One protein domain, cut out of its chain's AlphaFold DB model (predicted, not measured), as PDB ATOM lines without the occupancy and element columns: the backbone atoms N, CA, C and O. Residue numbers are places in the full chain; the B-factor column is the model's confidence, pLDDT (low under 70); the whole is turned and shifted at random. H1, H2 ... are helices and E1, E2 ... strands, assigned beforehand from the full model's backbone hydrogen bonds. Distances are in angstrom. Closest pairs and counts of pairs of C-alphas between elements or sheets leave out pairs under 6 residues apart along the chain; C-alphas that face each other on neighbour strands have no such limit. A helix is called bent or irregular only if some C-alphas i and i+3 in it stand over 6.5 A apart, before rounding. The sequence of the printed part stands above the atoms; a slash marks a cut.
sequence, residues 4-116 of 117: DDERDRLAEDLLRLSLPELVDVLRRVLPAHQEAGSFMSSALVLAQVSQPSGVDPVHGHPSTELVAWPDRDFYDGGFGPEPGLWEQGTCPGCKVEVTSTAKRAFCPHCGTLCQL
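This is residues 4 to 116 of the 117 residues of an uncharacterized protein of Actinomadura sp. GC306 (UniProt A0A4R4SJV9). A small strongly twisted sheet, E1 E2 E4 E3, and a short two-strand hairpin, E5 and E6, near E3 form a body, with helix H2 running past the end of E2. Three arms stick out from it: residues 4 to 13 of helix H1, the loop of residues 36 to 41, and the loop of residues 53 to 59 at the tip of the hairpin E1 and E2. The printed part has 113 residues, with two named helices followed by six named strands, H1 H2 E1 E2 E3 E4 E5 E6; the four-strand sheet is mixed and the sheet of E5 and E6 antiparallel. The class is mixed, helices and strands, with under half of the residues in named elements. The whole is only just compact, close to loose, with a radius of gyration of the C-alphas of 15.6 A and spans of 41 by 40 by 35 A.

H1, residues 4 to 15, begins with C-alpha 4 at (-27.593, 47.865, 38.531) and is 16.4 A long. H2, residues 19 to 33, is 21.1 A long; it is neither bent nor irregular, but only just: C-alphas 28 and 31 are 6.4 A apart. E1 is residues 47 to 50, 9.8 A, and E2 is residues 63 to 67, 12.8 A, beginning with C-alpha 63 at (-37.667, 43.620, 7.373). E3 is residues 87 to 90, 10.7 A, and E4 residues 97 to 100, 10.6 A. E5 is residues 104 to 106, 7.1 A, and E6 residues 113 to 115, 6.8 A, ending with C-alpha 115 at (-43.587, 24.376, 9.420).

In the sheet, the hairpin E1 and E2 is antiparallel, with N 48 and O 65 at 2.8 A. E2 and E4 are parallel at 52 degrees, with N 99 and O 66 at 2.9 A. The pairing is staggered: E2 pairs with E1 over residues 63 to 66 and with E4 over 66 to 67. The hairpin E4 and E3 is antiparallel, with N 100 and O 87 at 2.8 A. In the hairpin E5 and E6, N 114 and O 105 are 2.7 A apart. The closest C-alphas of E3 and E6 are those of Gly 89 and Gln 115, 7.4 A. H2 is not on the sheet, but only just, with 4 pairs of C-alphas within 10 A; its closest C-alphas with E2 are those of Val 23 and Val 67, 7.9 A. H1 is close to H2 but not clearly touching, at Leu 14 and Leu 22, whose C-alphas are 6.8 A apart, with a steep tilt of 49 degrees, opposite ways. Every O i to N i+4 pair is within hydrogen-bond range in H1, and 7 of 11 in H2.

The C-alphas farthest apart are those of Val 58 and Asp 76, 45.7 A. The printed part has no cut. The links H2 to E1, E1 to E2 and E2 to E3 are long. Mean pLDDT of the printed part is 89.8; residues 54 to 60 are under 70.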
ATOM      1  N   ASP A   4     -28.388  47.864  39.765       92.19
ATOM      2  CA  ASP A   4     -27.593  47.865  38.531       92.19
ATOM      3  C   ASP A   4     -26.585  46.701  38.482       92.19
ATOM      4  O   ASP A   4     -26.524  45.998  37.476       92.19
ATOM      5  N   ASP A   5     -25.871  46.413  39.581       93.19
ATOM      6  CA  ASP A   5     -24.903  45.302  39.630       93.19
ATOM      7  C   ASP A   5     -25.574  43.933  39.402       93.19
ATOM      8  O   ASP A   5     -24.945  42.985  38.924       93.19
ATOM      9  N   GLU A   6     -26.830  43.794  39.838       94.75
ATOM     10  CA  GLU A   6     -27.640  42.588  39.646       94.75
ATOM     11  C   GLU A   6     -28.107  42.455  38.197       94.75
ATOM     12  O   GLU A   6     -28.016  41.368  37.621       94.75
ATOM     13  N   ARG A   7     -28.544  43.564  37.588       94.12
ATOM     14  CA  ARG A   7     -28.936  43.602  36.175       94.12
ATOM     15  C   ARG A   7     -27.767  43.314  35.240       94.12
ATOM     16  O   ARG A   7     -27.945  42.547  34.296       94.12
ATOM     17  N   ASP A   8     -26.581  43.841  35.531       96.44
ATOM     18  CA  ASP A   8     -25.379  43.586  34.732       96.44
ATOM     19  C   ASP A   8     -24.973  42.109  34.781       96.44
ATOM     20  O   ASP A   8     -24.714  41.496  33.745       96.44
ATOM     21  N   ARG A   9     -25.010  41.486  35.965       95.94
ATOM     22  CA  ARG A   9     -24.741  40.044  36.097       95.94
ATOM     23  C   ARG A   9     -25.751  39.186  35.355       95.94
ATOM     24  O   ARG A   9     -25.362  38.222  34.702       95.94
ATOM     25  N   LEU A  10     -27.032  39.541  35.425       95.06
ATOM     26  CA  LEU A  10     -28.057  38.846  34.657       95.06
ATOM     27  C   LEU A  10     -27.793  38.970  33.151       95.06
ATOM     28  O   LEU A  10     -27.923  37.985  32.431       95.06
ATOM     29  N   ALA A  11     -27.396  40.151  32.672       96.12
ATOM     30  CA  ALA A  11     -27.040  40.343  31.271       96.12
ATOM     31  C   ALA A  11     -25.834  39.476  30.868       96.12
ATOM     32  O   ALA A  11     -25.883  38.821  29.827       96.12
ATOM     33  N   GLU A  12     -24.789  39.405  31.699       97.00
ATOM     34  CA  GLU A  12     -23.648  38.510  31.470       97.00
ATOM     35  C   GLU A  12     -24.065  37.036  31.402       97.00
ATOM     36  O   GLU A  12     -23.600  36.308  30.524       97.00
ATOM     37  N   ASP A  13     -24.948  36.591  32.296       96.31
ATOM     38  CA  ASP A  13     -25.446  35.215  32.305       96.31
ATOM     39  C   ASP A  13     -26.297  34.905  31.069       96.31
ATOM     40  O   ASP A  13     -26.134  33.846  30.461       96.31
ATOM     41  N   LEU A  14     -27.149  35.838  30.633       95.81
ATOM     42  CA  LEU A  14     -27.934  35.695  29.405       95.81
ATOM     43  C   LEU A  14     -27.050  35.666  28.151       95.81
ATOM     44  O   LEU A  14     -27.329  34.901  27.233       95.81
ATOM     45  N   LEU A  15     -25.967  36.450  28.116       95.94
ATOM     46  CA  LEU A  15     -25.006  36.467  27.006       95.94
ATOM     47  C   LEU A  15     -24.184  35.174  26.891       95.94
ATOM     48  O   LEU A  15     -23.607  34.915  25.836       95.94
ATOM     49  N   ARG A  16     -24.113  34.363  27.955       96.06
ATOM     50  CA  ARG A  16     -23.454  33.045  27.930       96.06
ATOM     51  C   ARG A  16     -24.319  31.954  27.303       96.06
ATOM     52  O   ARG A  16     -23.785  30.895  26.977       96.06
ATOM     53  N   LEU A  17     -25.624  32.185  27.155       93.94
ATOM     54  CA  LEU A  17     -26.538  31.234  26.532       93.94
ATOM     55  C   LEU A  17     -26.308  31.177  25.021       93.94
ATOM     56  O   LEU A  17     -26.048  32.191  24.368       93.94
ATOM     57  N   SER A  18     -26.478  29.992  24.438       92.25
ATOM     58  CA  SER A  18     -26.665  29.890  22.993       92.25
ATOM     59  C   SER A  18     -27.971  30.575  22.576       92.25
ATOM     60  O   SER A  18     -28.900  30.730  23.372       92.25
ATOM     61  N   LEU A  19     -28.081  30.972  21.305       91.88
ATOM     62  CA  LEU A  19     -29.297  31.622  20.811       91.88
ATOM     63  C   LEU A  19     -30.570  30.777  21.036       91.88
ATOM     64  O   LEU A  19     -31.554  31.343  21.513       91.88
ATOM     65  N   PRO A  20     -30.585  29.453  20.780       91.31
ATOM     66  CA  PRO A  20     -31.772  28.648  21.055       91.31
ATOM     67  C   PRO A  20     -32.144  28.592  22.549       91.31
ATOM     68  O   PRO A  20     -33.328  28.624  22.887       91.31
ATOM     69  N   GLU A  21     -31.157  28.573  23.451       92.19
ATOM     70  CA  GLU A  21     -31.395  28.632  24.901       92.19
ATOM     71  C   GLU A  21     -31.959  29.991  25.322       92.19
ATOM     72  O   GLU A  21     -32.925  30.049  26.086       92.19
ATOM     73  N   LEU A  22     -31.411  31.086  24.789       93.31
ATOM     74  CA  LEU A  22     -31.931  32.431  25.023       93.31
ATOM     75  C   LEU A  22     -33.388  32.549  24.549       93.31
ATOM     76  O   LEU A  22     -34.235  33.072  25.274       93.31
ATOM     77  N   VAL A  23     -33.703  32.021  23.364       92.81
ATOM     78  CA  VAL A  23     -35.067  31.975  22.815       92.81
ATOM     79  C   VAL A  23     -36.005  31.171  23.726       92.81
ATOM     80  O   VAL A  23     -37.117  31.622  23.997       92.81
ATOM     81  N   ASP A  24     -35.573  30.022  24.259       91.62
ATOM     82  CA  ASP A  24     -36.366  29.218  25.205       91.62
ATOM     83  C   ASP A  24     -36.594  29.925  26.549       91.62
ATOM     84  O   ASP A  24     -37.687  29.830  27.116       91.62
ATOM     85  N   VAL A  25     -35.606  30.671  27.054       93.69
ATOM     86  CA  VAL A  25     -35.779  31.518  28.243       93.69
ATOM     87  C   VAL A  25     -36.820  32.603  27.965       93.69
ATOM     88  O   VAL A  25     -37.803  32.721  28.701       93.69
ATOM     89  N   LEU A  26     -36.667  33.352  26.870       93.88
ATOM     90  CA  LEU A  26     -37.563  34.459  26.519       93.88
ATOM     91  C   LEU A  26     -38.988  33.999  26.200       93.88
ATOM     92  O   LEU A  26     -39.940  34.688  26.562       93.88
ATOM     93  N   ARG A  27     -39.162  32.802  25.632       91.25
ATOM     94  CA  ARG A  27     -40.469  32.150  25.452       91.25
ATOM     95  C   ARG A  27     -41.260  32.044  26.761       91.25
ATOM     96  O   ARG A  27     -42.487  32.062  26.721       91.25
ATOM     97  N   ARG A  28     -40.598  31.903  27.917       90.25
ATOM     98  CA  ARG A  28     -41.263  31.851  29.235       90.25
ATOM     99  C   ARG A  28     -41.506  33.237  29.825       90.25
ATOM    100  O   ARG A  28     -42.482  33.424  30.543       90.25
ATOM    101  N   VAL A  29     -40.613  34.180  29.537       92.94
ATOM    102  CA  VAL A  29     -40.636  35.529  30.114       92.94
ATOM    103  C   VAL A  29     -41.625  36.427  29.377       92.94
ATOM    104  O   VAL A  29     -42.507  37.001  30.003       92.94
ATOM    105  N   LEU A  30     -41.528  36.533  28.050       93.88
ATOM    106  CA  LEU A  30     -42.283  37.525  27.278       93.88
ATOM    107  C   LEU A  30     -43.811  37.366  27.391       93.88
ATOM    108  O   LEU A  30     -44.477  38.375  27.631       93.88
ATOM    109  N   PRO A  31     -44.395  36.151  27.317       89.62
ATOM    110  CA  PRO A  31     -45.839  35.990  27.487       89.62
ATOM    111  C   PRO A  31     -46.344  36.358  28.890       89.62
ATOM    112  O   PRO A  31     -47.507  36.722  29.038       89.62
ATOM    113  N   ALA A  32     -45.491  36.304  29.922       90.88
ATOM    114  CA  ALA A  32     -45.871  36.700  31.280       90.88
ATOM    115  C   ALA A  32     -46.124  38.214  31.412       90.88
ATOM    116  O   ALA A  32     -46.761  38.651  32.368       90.88
ATOM    117  N   HIS A  33     -45.659  39.002  30.439       90.50
ATOM    118  CA  HIS A  33     -45.878  40.444  30.343       90.50
ATOM    119  C   HIS A  33     -47.000  40.815  29.364       90.50
ATOM    120  O   HIS A  33     -47.119  41.976  28.981       90.50
ATOM    121  N   GLN A  34     -47.806  39.850  28.916       87.44
ATOM    122  CA  GLN A  34     -48.936  40.138  28.043       87.44
ATOM    123  C   GLN A  34     -49.987  40.972  28.787       87.44
ATOM    124  O   GLN A  34     -50.471  40.582  29.852       87.44
ATOM    125  N   GLU A  35     -50.392  42.096  28.199       86.19
ATOM    126  CA  GLU A  35     -51.435  42.949  28.761       86.19
ATOM    127  C   GLU A  35     -52.762  42.653  28.059       86.19
ATOM    128  O   GLU A  35     -52.954  42.918  26.868       86.19
ATOM    129  N   ALA A  36     -53.706  42.081  28.807       79.81
ATOM    130  CA  ALA A  36     -55.072  41.891  28.342       79.81
ATOM    131  C   ALA A  36     -55.894  43.154  28.644       79.81
ATOM    132  O   ALA A  36     -56.388  43.337  29.756       79.81
ATOM    133  N   GLY A  37     -56.031  44.040  27.658       78.06
ATOM    134  CA  GLY A  37     -56.931  45.187  27.737       78.06
ATOM    135  C   GLY A  37     -58.342  44.853  27.244       78.06
ATOM    136  O   GLY A  37     -58.530  44.004  26.375       78.06
ATOM    137  N   SER A  38     -59.345  45.580  27.743       73.44
ATOM    138  CA  SER A  38     -60.755  45.409  27.342       73.44
ATOM    139  C   SER A  38     -61.041  45.743  25.869       73.44
ATOM    140  O   SER A  38     -62.095  45.378  25.359       73.44
ATOM    141  N   PHE A  39     -60.126  46.450  25.195       81.69
ATOM    142  CA  PHE A  39     -60.281  46.902  23.804       81.69
ATOM    143  C   PHE A  39     -59.157  46.430  22.879       81.69
ATOM    144  O   PHE A  39     -59.392  46.225  21.692       81.69
ATOM    145  N   MET A  40     -57.943  46.262  23.407       83.25
ATOM    146  CA  MET A  40     -56.798  45.718  22.683       83.25
ATOM    147  C   MET A  40     -55.947  44.895  23.643       83.25
ATOM    148  O   MET A  40     -55.723  45.304  24.782       83.25
ATOM    149  N   SER A  41     -55.456  43.758  23.166       85.00
ATOM    150  CA  SER A  41     -54.404  42.992  23.830       85.00
ATOM    151  C   SER A  41     -53.058  43.326  23.195       85.00
ATOM    152  O   SER A  41     -52.945  43.289  21.968       85.00
ATOM    153  N   SER A  42     -52.043  43.602  24.008       89.06
ATOM    154  CA  SER A  42     -50.657  43.734  23.555       89.06
ATOM    155  C   SER A  42     -49.851  42.529  24.039       89.06
ATOM    156  O   SER A  42     -50.083  42.003  25.128       89.06
ATOM    157  N   ALA A  43     -48.925  42.055  23.210       88.69
ATOM    158  CA  ALA A  43     -48.022  40.965  23.555       88.69
ATOM    159  C   ALA A  43     -46.593  41.376  23.207       88.69
ATOM    160  O   ALA A  43     -46.347  41.910  22.123       88.69
ATOM    161  N   LEU A  44     -45.658  41.112  24.118       93.31
ATOM    162  CA  LEU A  44     -44.236  41.248  23.834       93.31
ATOM    163  C   LEU A  44     -43.755  40.006  23.084       93.31
ATOM    164  O   LEU A  44     -44.069  38.876  23.458       93.31
ATOM    165  N   VAL A  45     -42.985  40.221  22.023       93.88
ATOM    166  CA  VAL A  45     -42.419  39.162  21.185       93.88
ATOM    167  C   VAL A  45     -40.967  39.485  20.867       93.88
ATOM    168  O   VAL A  45     -40.587  40.653  20.781       93.88
ATOM    169  N   LEU A  46     -40.156  38.446  20.681       95.62
ATOM    170  CA  LEU A  46     -38.830  38.597  20.103       95.62
ATOM    171  C   LEU A  46     -38.974  38.695  18.580       95.62
ATOM    172  O   LEU A  46     -39.745  37.941  17.982       95.62
ATOM    173  N   ALA A  47     -38.238  39.610  17.957       95.69
ATOM    174  CA  ALA A  47     -38.225  39.781  16.511       95.69
ATOM    175  C   ALA A  47     -36.790  39.929  15.997       95.69
ATOM    176  O   ALA A  47     -35.955  40.564  16.642       95.69
ATOM    177  N   GLN A  48     -36.525  39.350  14.830       94.44
ATOM    178  CA  GLN A  48     -35.311  39.583  14.065       94.44
ATOM    179  C   GLN A  48     -35.553  40.742  13.107       94.44
ATOM    180  O   GLN A  48     -36.543  40.765  12.376       94.44
ATOM    181  N   VAL A  49     -34.631  41.699  13.118       92.44
ATOM    182  CA  VAL A  49     -34.650  42.844  12.215       92.44
ATOM    183  C   VAL A  49     -33.470  42.708  11.267       92.44
ATOM    184  O   VAL A  49     -32.320  42.667  11.708       92.44
ATOM    185  N   SER A  50     -33.753  42.645   9.971       88.69
ATOM    186  CA  SER A  50     -32.735  42.525   8.930       88.69
ATOM    187  C   SER A  50     -32.710  43.798   8.089       88.69
ATOM    188  O   SER A  50     -33.745  44.288   7.634       88.69
ATOM    189  N   GLN A  51     -31.512  44.343   7.878       86.06
ATOM    190  CA  GLN A  51     -31.295  45.501   7.019       86.06
ATOM    191  C   GLN A  51     -30.501  45.065   5.779       86.06
ATOM    192  O   GLN A  51     -29.410  44.505   5.927       86.06
ATOM    193  N   PRO A  52     -31.013  45.294   4.556       75.56
ATOM    194  CA  PRO A  52     -30.298  44.912   3.349       75.56
ATOM    195  C   PRO A  52     -28.989  45.703   3.243       75.56
ATOM    196  O   PRO A  52     -28.975  46.935   3.234       75.56
ATOM    197  N   SER A  53     -27.872  44.983   3.169       73.50
ATOM    198  CA  SER A  53     -26.547  45.584   3.007       73.50
ATOM    199  C   SER A  53     -26.433  46.235   1.624       73.50
ATOM    200  O   SER A  53     -26.678  45.582   0.614       73.50
ATOM    201  N   GLY A  54     -26.053  47.515   1.571       69.62
ATOM    202  CA  GLY A  54     -25.828  48.242   0.313       69.62
ATOM    203  C   GLY A  54     -27.014  49.058  -0.213       69.62
ATOM    204  O   GLY A  54     -26.900  49.659  -1.279       69.62
ATOM    205  N   VAL A  55     -28.126  49.126   0.524       62.75
ATOM    206  CA  VAL A  55     -29.213  50.080   0.258       62.75
ATOM    207  C   VAL A  55     -28.996  51.314   1.132       62.75
ATOM    208  O   VAL A  55     -28.686  51.184   2.316       62.75
ATOM    209  N   ASP A  56     -29.131  52.509   0.551       63.50
ATOM    210  CA  ASP A  56     -29.095  53.768   1.301       63.50
ATOM    211  C   ASP A  56     -30.100  53.688   2.473       63.50
ATOM    212  O   ASP A  56     -31.276  53.389   2.226       63.50
ATOM    213  N   PRO A  57     -29.684  53.925   3.736       61.06
ATOM    214  CA  PRO A  57     -30.568  53.872   4.903       61.06
ATOM    215  C   PRO A  57     -31.793  54.793   4.802       61.06
ATOM    216  O   PRO A  57     -32.751  54.606   5.547       61.06
ATOM    217  N   VAL A  58     -31.801  55.755   3.874       65.12
ATOM    218  CA  VAL A  58     -32.960  56.614   3.588       65.12
ATOM    219  C   VAL A  58     -34.082  55.878   2.827       65.12
ATOM    220  O   VAL A  58     -35.236  56.289   2.909       65.12
ATOM    221  N   HIS A  59     -33.779  54.787   2.113       59.84
ATOM    222  CA  HIS A  59     -34.713  54.138   1.176       59.84
ATOM    223  C   HIS A  59     -35.030  52.664   1.484       59.84
ATOM    224  O   HIS A  59     -35.934  52.098   0.869       59.84
ATOM    225  N   GLY A  60     -34.312  52.023   2.411       63.97
ATOM    226  CA  GLY A  60     -34.566  50.637   2.812       63.97
ATOM    227  C   GLY A  60     -35.317  50.550   4.139       63.97
ATOM    228  O   GLY A  60     -34.739  50.840   5.182       63.97
ATOM    229  N   HIS A  61     -36.577  50.105   4.125       74.88
ATOM    230  CA  HIS A  61     -37.250  49.713   5.364       74.88
ATOM    231  C   HIS A  61     -36.679  48.373   5.853       74.88
ATOM    232  O   HIS A  61     -36.558  47.448   5.045       74.88
ATOM    233  N   PRO A  62     -36.319  48.246   7.141       83.62
ATOM    234  CA  PRO A  62     -35.864  46.973   7.673       83.62
ATOM    235  C   PRO A  62     -37.008  45.954   7.642       83.62
ATOM    236  O   PRO A  62     -38.146  46.279   7.991       83.62
ATOM    237  N   SER A  63     -36.711  44.718   7.245       89.50
ATOM    238  CA  SER A  63     -37.667  43.620   7.373       89.50
ATOM    239  C   SER A  63     -37.678  43.135   8.819       89.50
ATOM    240  O   SER A  63     -36.629  43.065   9.463       89.50
ATOM    241  N   THR A  64     -38.866  42.829   9.338       93.19
ATOM    242  CA  THR A  64     -39.050  42.336  10.706       93.19
ATOM    243  C   THR A  64     -39.768  40.998  10.670       93.19
ATOM    244  O   THR A  64     -40.889  40.916  10.176       93.19
ATOM    245  N   GLU A  65     -39.147  39.979  11.250       96.25
ATOM    246  CA  GLU A  65     -39.693  38.626  11.351       96.25
ATOM    247  C   GLU A  65     -39.826  38.255  12.829       96.25
ATOM    248  O   GLU A  65     -38.917  38.506  13.624       96.25
ATOM    249  N   LEU A  66     -40.948  37.655  13.235       97.00
ATOM    250  CA  LEU A  66     -41.110  37.233  14.629       97.00
ATOM    251  C   LEU A  66     -40.329  35.944  14.896       97.00
ATOM    252  O   LEU A  66     -40.390  35.001  14.111       97.00
ATOM    253  N   VAL A  67     -39.650  35.856  16.036       96.94
ATOM    254  CA  VAL A  67     -38.906  34.647  16.407       96.94
ATOM    255  C   VAL A  67     -39.863  33.612  16.995       96.94
ATOM    256  O   VAL A  67     -40.414  33.797  18.080       96.94
ATOM    257  N   ALA A  68     -40.081  32.522  16.265       96.25
ATOM    258  CA  ALA A  68     -40.943  31.423  16.665       96.25
ATOM    259  C   ALA A  68     -40.258  30.464  17.642       96.25
ATOM    260  O   ALA A  68     -39.062  30.178  17.556       96.25
ATOM    261  N   TRP A  69     -41.065  29.932  18.558       94.19
ATOM    262  CA  TRP A  69     -40.638  29.080  19.658       94.19
ATOM    263  C   TRP A  69     -40.456  27.629  19.207       94.19
ATOM    264  O   TRP A  69     -41.454  27.030  18.815       94.19
ATOM    265  N   PRO A  70     -39.268  27.013  19.316       92.69
ATOM    266  CA  PRO A  70     -39.083  25.619  18.910       92.69
ATOM    267  C   PRO A  70     -40.109  24.662  19.546       92.69
ATOM    268  O   PRO A  70     -40.437  24.771  20.737       92.69
ATOM    269  N   ASP A  71     -40.616  23.715  18.750       93.00
ATOM    270  CA  ASP A  71     -41.489  22.616  19.184       93.00
ATOM    271  C   ASP A  71     -40.664  21.587  19.969       93.00
ATOM    272  O   ASP A  71     -40.246  20.556  19.449       93.00
ATOM    273  N   ARG A  72     -40.357  21.911  21.229       89.81
ATOM    274  CA  ARG A  72     -39.467  21.101  22.072       89.81
ATOM    275  C   ARG A  72     -39.954  19.669  22.260       89.81
ATOM    276  O   ARG A  72     -39.118  18.780  22.363       89.81
ATOM    277  N   ASP A  73     -41.264  19.447  22.264       92.31
ATOM    278  CA  ASP A  73     -41.836  18.106  22.407       92.31
ATOM    279  C   ASP A  73     -41.501  17.233  21.189       92.31
ATOM    280  O   ASP A  73     -41.262  16.038  21.330       92.31
ATOM    281  N   PHE A  74     -41.406  17.832  19.997       91.81
ATOM    282  CA  PHE A  74     -40.953  17.142  18.788       91.81
ATOM    283  C   PHE A  74     -39.441  16.856  18.779       91.81
ATOM    284  O   PHE A  74     -39.008  15.904  18.134       91.81
ATOM    285  N   TYR A  75     -38.637  17.664  19.475       88.44
ATOM    286  CA  TYR A  75     -37.174  17.535  19.532       88.44
ATOM    287  C   TYR A  75     -36.666  16.868  20.820       88.44
ATOM    288  O   TYR A  75     -35.528  17.115  21.217       88.44
ATOM    289  N   ASP A  76     -37.491  16.066  21.502       89.69
ATOM    290  CA  ASP A  76     -37.137  15.375  22.755       89.69
ATOM    291  C   ASP A  76     -36.571  16.324  23.835       89.69
ATOM    292  O   ASP A  76     -35.634  16.013  24.572       89.69
ATOM    293  N   GLY A  77     -37.125  17.536  23.912       87.25
ATOM    294  CA  GLY A  77     -36.682  18.598  24.812       87.25
ATOM    295  C   GLY A  77     -35.506  19.433  24.293       87.25
ATOM    296  O   GLY A  77     -35.169  20.430  24.936       87.25
ATOM    297  N   GLY A  78     -34.914  19.083  23.151       87.31
ATOM    298  CA  GLY A  78     -33.880  19.860  22.466       87.31
ATOM    299  C   GLY A  78     -34.415  21.097  21.734       87.31
ATOM    300  O   GLY A  78     -35.599  21.429  21.809       87.31
ATOM    301  N   PHE A  79     -33.525  21.784  21.014       82.56
ATOM    302  CA  PHE A  79     -33.815  23.068  20.358       82.56
ATOM    303  C   PHE A  79     -33.812  23.024  18.824       82.56
ATOM    304  O   PHE A  79     -33.873  24.066  18.174       82.56
ATOM    305  N   GLY A  80     -33.771  21.820  18.253       76.38
ATOM    306  CA  GLY A  80     -33.554  21.617  16.826       76.38
ATOM    307  C   GLY A  80     -32.065  21.558  16.457       76.38
ATOM    308  O   GLY A  80     -31.201  21.690  17.325       76.38
ATOM    309  N   PRO A  81     -31.763  21.275  15.181       76.50
ATOM    310  CA  PRO A  81     -30.392  21.085  14.715       76.50
ATOM    311  C   PRO A  81     -29.642  22.403  14.480       76.50
ATOM    312  O   PRO A  81     -28.412  22.389  14.440       76.50
ATOM    313  N   GLU A  82     -30.353  23.524  14.325       80.50
ATOM    314  CA  GLU A  82     -29.748  24.771  13.869       80.50
ATOM    315  C   GLU A  82     -29.303  25.669  15.034       80.50
ATOM    316  O   GLU A  82     -30.079  25.946  15.953       80.50
ATOM    317  N   PRO A  83     -28.068  26.201  14.994       77.19
ATOM    318  CA  PRO A  83     -27.560  27.092  16.038       77.19
ATOM    319  C   PRO A  83     -28.056  28.544  15.902       77.19
ATOM    320  O   PRO A  83     -27.791  29.358  16.786       77.19
ATOM    321  N   GLY A  84     -28.729  28.892  14.799       86.94
ATOM    322  CA  GLY A  84     -29.136  30.258  14.456       86.94
ATOM    323  C   GLY A  84     -30.558  30.352  13.900       86.94
ATOM    324  O   GLY A  84     -31.201  29.333  13.666       86.94
ATOM    325  N   LEU A  85     -31.044  31.579  13.698       89.88
ATOM    326  CA  LEU A  85     -32.376  31.878  13.151       89.88
ATOM    327  C   LEU A  85     -32.380  31.772  11.621       89.88
ATOM    328  O   LEU A  85     -32.367  32.779  10.915       89.88
ATOM    329  N   TRP A  86     -32.314  30.540  11.125       92.00
ATOM    330  CA  TRP A  86     -32.191  30.253   9.694       92.00
ATOM    331  C   TRP A  86     -33.484  29.751   9.064       92.00
ATOM    332  O   TRP A  86     -33.663  29.892   7.861       92.00
ATOM    333  N   GLU A  87     -34.371  29.176   9.872       94.69
ATOM    334  CA  GLU A  87     -35.602  28.560   9.394       94.69
ATOM    335  C   GLU A  87     -36.672  29.638   9.277       94.69
ATOM    336  O   GLU A  87     -37.036  30.250  10.281       94.69
ATOM    337  N   GLN A  88     -37.190  29.869   8.074       95.81
ATOM    338  CA  GLN A  88     -38.102  30.981   7.806       95.81
ATOM    339  C   GLN A  88     -39.435  30.499   7.238       95.81
ATOM    340  O   GLN A  88     -39.575  29.392   6.712       95.81
ATOM    341  N   GLY A  89     -40.460  31.339   7.360       96.38
ATOM    342  CA  GLY A  89     -41.754  31.078   6.751       96.38
ATOM    343  C   GLY A  89     -42.845  32.030   7.213       96.38
ATOM    344  O   GLY A  89     -42.621  33.005   7.925       96.38
ATOM    345  N   THR A  90     -44.073  31.729   6.809       97.81
ATOM    346  CA  THR A  90     -45.253  32.506   7.190       97.81
ATOM    347  C   THR A  90     -46.138  31.678   8.109       97.81
ATOM    348  O   THR A  90     -46.508  30.549   7.781       97.81
ATOM    349  N   CYS A  91     -46.539  32.247   9.248       97.81
ATOM    350  CA  CYS A  91     -47.449  31.574  10.167       97.81
ATOM    351  C   CYS A  91     -48.790  31.261   9.474       97.81
ATOM    352  O   CYS A  91     -49.462  32.182   8.997       97.81
ATOM    353  N   PRO A  92     -49.258  29.999   9.449       97.38
ATOM    354  CA  PRO A  92     -50.496  29.661   8.757       97.38
ATOM    355  C   PRO A  92     -51.741  30.239   9.446       97.38
ATOM    356  O   PRO A  92     -52.734  30.472   8.753       97.38
ATOM    357  N   GLY A  93     -51.673  30.512  10.754       97.00
ATOM    358  CA  GLY A  93     -52.760  31.089  11.549       97.00
ATOM    359  C   GLY A  93     -52.927  32.595  11.338       97.00
ATOM    360  O   GLY A  93     -53.951  33.035  10.828       97.00
ATOM    361  N   CYS A  94     -51.913  33.388  11.700       95.75
ATOM    362  CA  CYS A  94     -51.997  34.856  11.692       95.75
ATOM    363  C   CYS A  94     -51.243  35.546  10.543       95.75
ATOM    364  O   CYS A  94     -51.214  36.770  10.495       95.75
ATOM    365  N   LYS A  95     -50.634  34.784   9.625       97.06
ATOM    366  CA  LYS A  95     -49.955  35.270   8.407       97.06
ATOM    367  C   LYS A  95     -48.741  36.182   8.613       97.06
ATOM    368  O   LYS A  95     -48.242  36.740   7.644       97.06
ATOM    369  N   VAL A  96     -48.236  36.301   9.837       95.62
ATOM    370  CA  VAL A  96     -46.988  37.027  10.117       95.62
ATOM    371  C   VAL A  96     -45.781  36.228   9.631       95.62
ATOM    372  O   VAL A  96     -45.789  34.993   9.691       95.62
ATOM    373  N   GLU A  97     -44.755  36.933   9.168       97.38
ATOM    374  CA  GLU A  97     -43.450  36.346   8.871       97.38
ATOM    375  C   GLU A  97     -42.774  35.921  10.174       97.38
ATOM    376  O   GLU A  97     -42.830  36.622  11.193       97.38
ATOM    377  N   VAL A  98     -42.189  34.728  10.154       97.25
ATOM    378  CA  VAL A  98     -41.533  34.128  11.306       97.25
ATOM    379  C   VAL A  98     -40.197  33.522  10.910       97.25
ATOM    380  O   VAL A  98     -40.055  32.950   9.832       97.25
ATOM    381  N   THR A  99     -39.258  33.589  11.844       96.94
ATOM    382  CA  THR A  99     -37.965  32.911  11.782       96.94
ATOM    383  C   THR A  99     -37.774  32.046  13.027       96.94
ATOM    384  O   THR A  99     -38.402  32.289  14.060       96.94
ATOM    385  N   SER A 100     -36.946  31.008  12.969       95.50
ATOM    386  CA  SER A 100     -36.681  30.129  14.106       95.50
ATOM    387  C   SER A 100     -35.339  29.409  13.993       95.50
ATOM    388  O   SER A 100     -34.719  29.344  12.935       95.50
ATOM    389  N   THR A 101     -34.919  28.817  15.109       93.94
ATOM    390  CA  THR A 101     -33.802  27.863  15.177       93.94
ATOM    391  C   THR A 101     -34.234  26.434  14.825       93.94
ATOM    392  O   THR A 101     -33.453  25.493  14.940       93.94
ATOM    393  N   ALA A 102     -35.505  26.232  14.463       93.50
ATOM    394  CA  ALA A 102     -36.070  24.918  14.211       93.50
ATOM    395  C   ALA A 102     -37.169  24.949  13.141       93.50
ATOM    396  O   ALA A 102     -38.021  25.834  13.124       93.50
ATOM    397  N   LYS A 103     -37.220  23.899  12.313       94.50
ATOM    398  CA  LYS A 103     -38.250  23.705  11.272       94.50
ATOM    399  C   LYS A 103     -39.665  23.590  11.813       94.50
ATOM    400  O   LYS A 103     -40.632  23.840  11.098       94.50
ATOM    401  N   ARG A 104     -39.805  23.150  13.061       95.31
ATOM    402  CA  ARG A 104     -41.086  23.076  13.758       95.31
ATOM    403  C   ARG A 104     -41.048  24.012  14.943       95.31
ATOM    404  O   ARG A 104     -40.291  23.792  15.888       95.31
ATOM    405  N   ALA A 105     -41.869  25.049  14.877       95.38
ATOM    406  CA  ALA A 105     -41.904  26.085  15.893       95.38
ATOM    407  C   ALA A 105     -43.310  26.672  16.032       95.38
ATOM    408  O   ALA A 105     -44.074  26.725  15.074       95.38
ATOM    409  N   PHE A 106     -43.664  27.130  17.225       95.88
ATOM    410  CA  PHE A 106     -44.925  27.794  17.513       95.88
ATOM    411  C   PHE A 106     -44.801  29.300  17.293       95.88
ATOM    412  O   PHE A 106     -43.881  29.946  17.796       95.88
ATOM    413  N   CYS A 107     -45.762  29.870  16.566       96.12
ATOM    414  CA  CYS A 107     -45.856  31.308  16.363       96.12
ATOM    415  C   CYS A 107     -45.975  32.028  17.718       96.12
ATOM    416  O   CYS A 107     -46.887  31.709  18.486       96.12
ATOM    417  N   PRO A 108     -45.134  33.039  18.000       94.62
ATOM    418  CA  PRO A 108     -45.121  33.695  19.304       94.62
ATOM    419  C   PRO A 108     -46.356  34.579  19.524       94.62
ATOM    420  O   PRO A 108     -46.665  34.931  20.654       94.62
ATOM    421  N   HIS A 109     -47.072  34.920  18.448       92.75
ATOM    422  CA  HIS A 109     -48.256  35.770  18.496       92.75
ATOM    423  C   HIS A 109     -49.563  34.983  18.679       92.75
ATOM    424  O   HIS A 109     -50.370  35.325  19.535       92.75
ATOM    425  N   CYS A 110     -49.789  33.935  17.877       93.44
ATOM    426  CA  CYS A 110     -51.062  33.198  17.873       93.44
ATOM    427  C   CYS A 110     -50.956  31.742  18.352       93.44
ATOM    428  O   CYS A 110     -51.954  31.026  18.333       93.44
ATOM    429  N   GLY A 111     -49.758  31.267  18.709       94.38
ATOM    430  CA  GLY A 111     -49.529  29.902  19.195       94.38
ATOM    431  C   GLY A 111     -49.707  28.797  18.150       94.38
ATOM    432  O   GLY A 111     -49.585  27.623  18.481       94.38
ATOM    433  N   THR A 112     -49.991  29.133  16.888       97.56
ATOM    434  CA  THR A 112     -50.131  28.136  15.818       97.56
ATOM    435  C   THR A 112     -48.782  27.485  15.516       97.56
ATOM    436  O   THR A 112     -47.769  28.178  15.438       97.56
ATOM    437  N   LEU A 113     -48.773  26.164  15.314       97.44
ATOM    438  CA  LEU A 113     -47.591  25.431  14.865       97.44
ATOM    439  C   LEU A 113     -47.249  25.802  13.413       97.44
ATOM    440  O   LEU A 113     -48.069  25.643  12.507       97.44
ATOM    441  N   CYS A 114     -46.021  26.257  13.200       96.88
ATOM    442  CA  CYS A 114     -45.445  26.593  11.908       96.88
ATOM    443  C   CYS A 114     -44.509  25.476  11.431       96.88
ATOM    444  O   CYS A 114     -43.725  24.931  12.212       96.88
ATOM    445  N   GLN A 115     -44.584  25.171  10.135       95.81
ATOM    446  CA  GLN A 115     -43.587  24.376   9.420       95.81
ATOM    447  C   GLN A 115     -42.738  25.339   8.591       95.81
ATOM    448  O   GLN A 115     -43.270  26.003   7.702       95.81
ATOM    449  N   LEU A 116     -41.463  25.451   8.946       94.12
ATOM    450  CA  LEU A 116     -40.498  26.400   8.396       94.12
ATOM    451  C   LEU A 116     -39.491  25.675   7.496       94.12
ATOM    452  O   LEU A 116     -39.374  24.443   7.557       94.12
TER     453      LEU A 116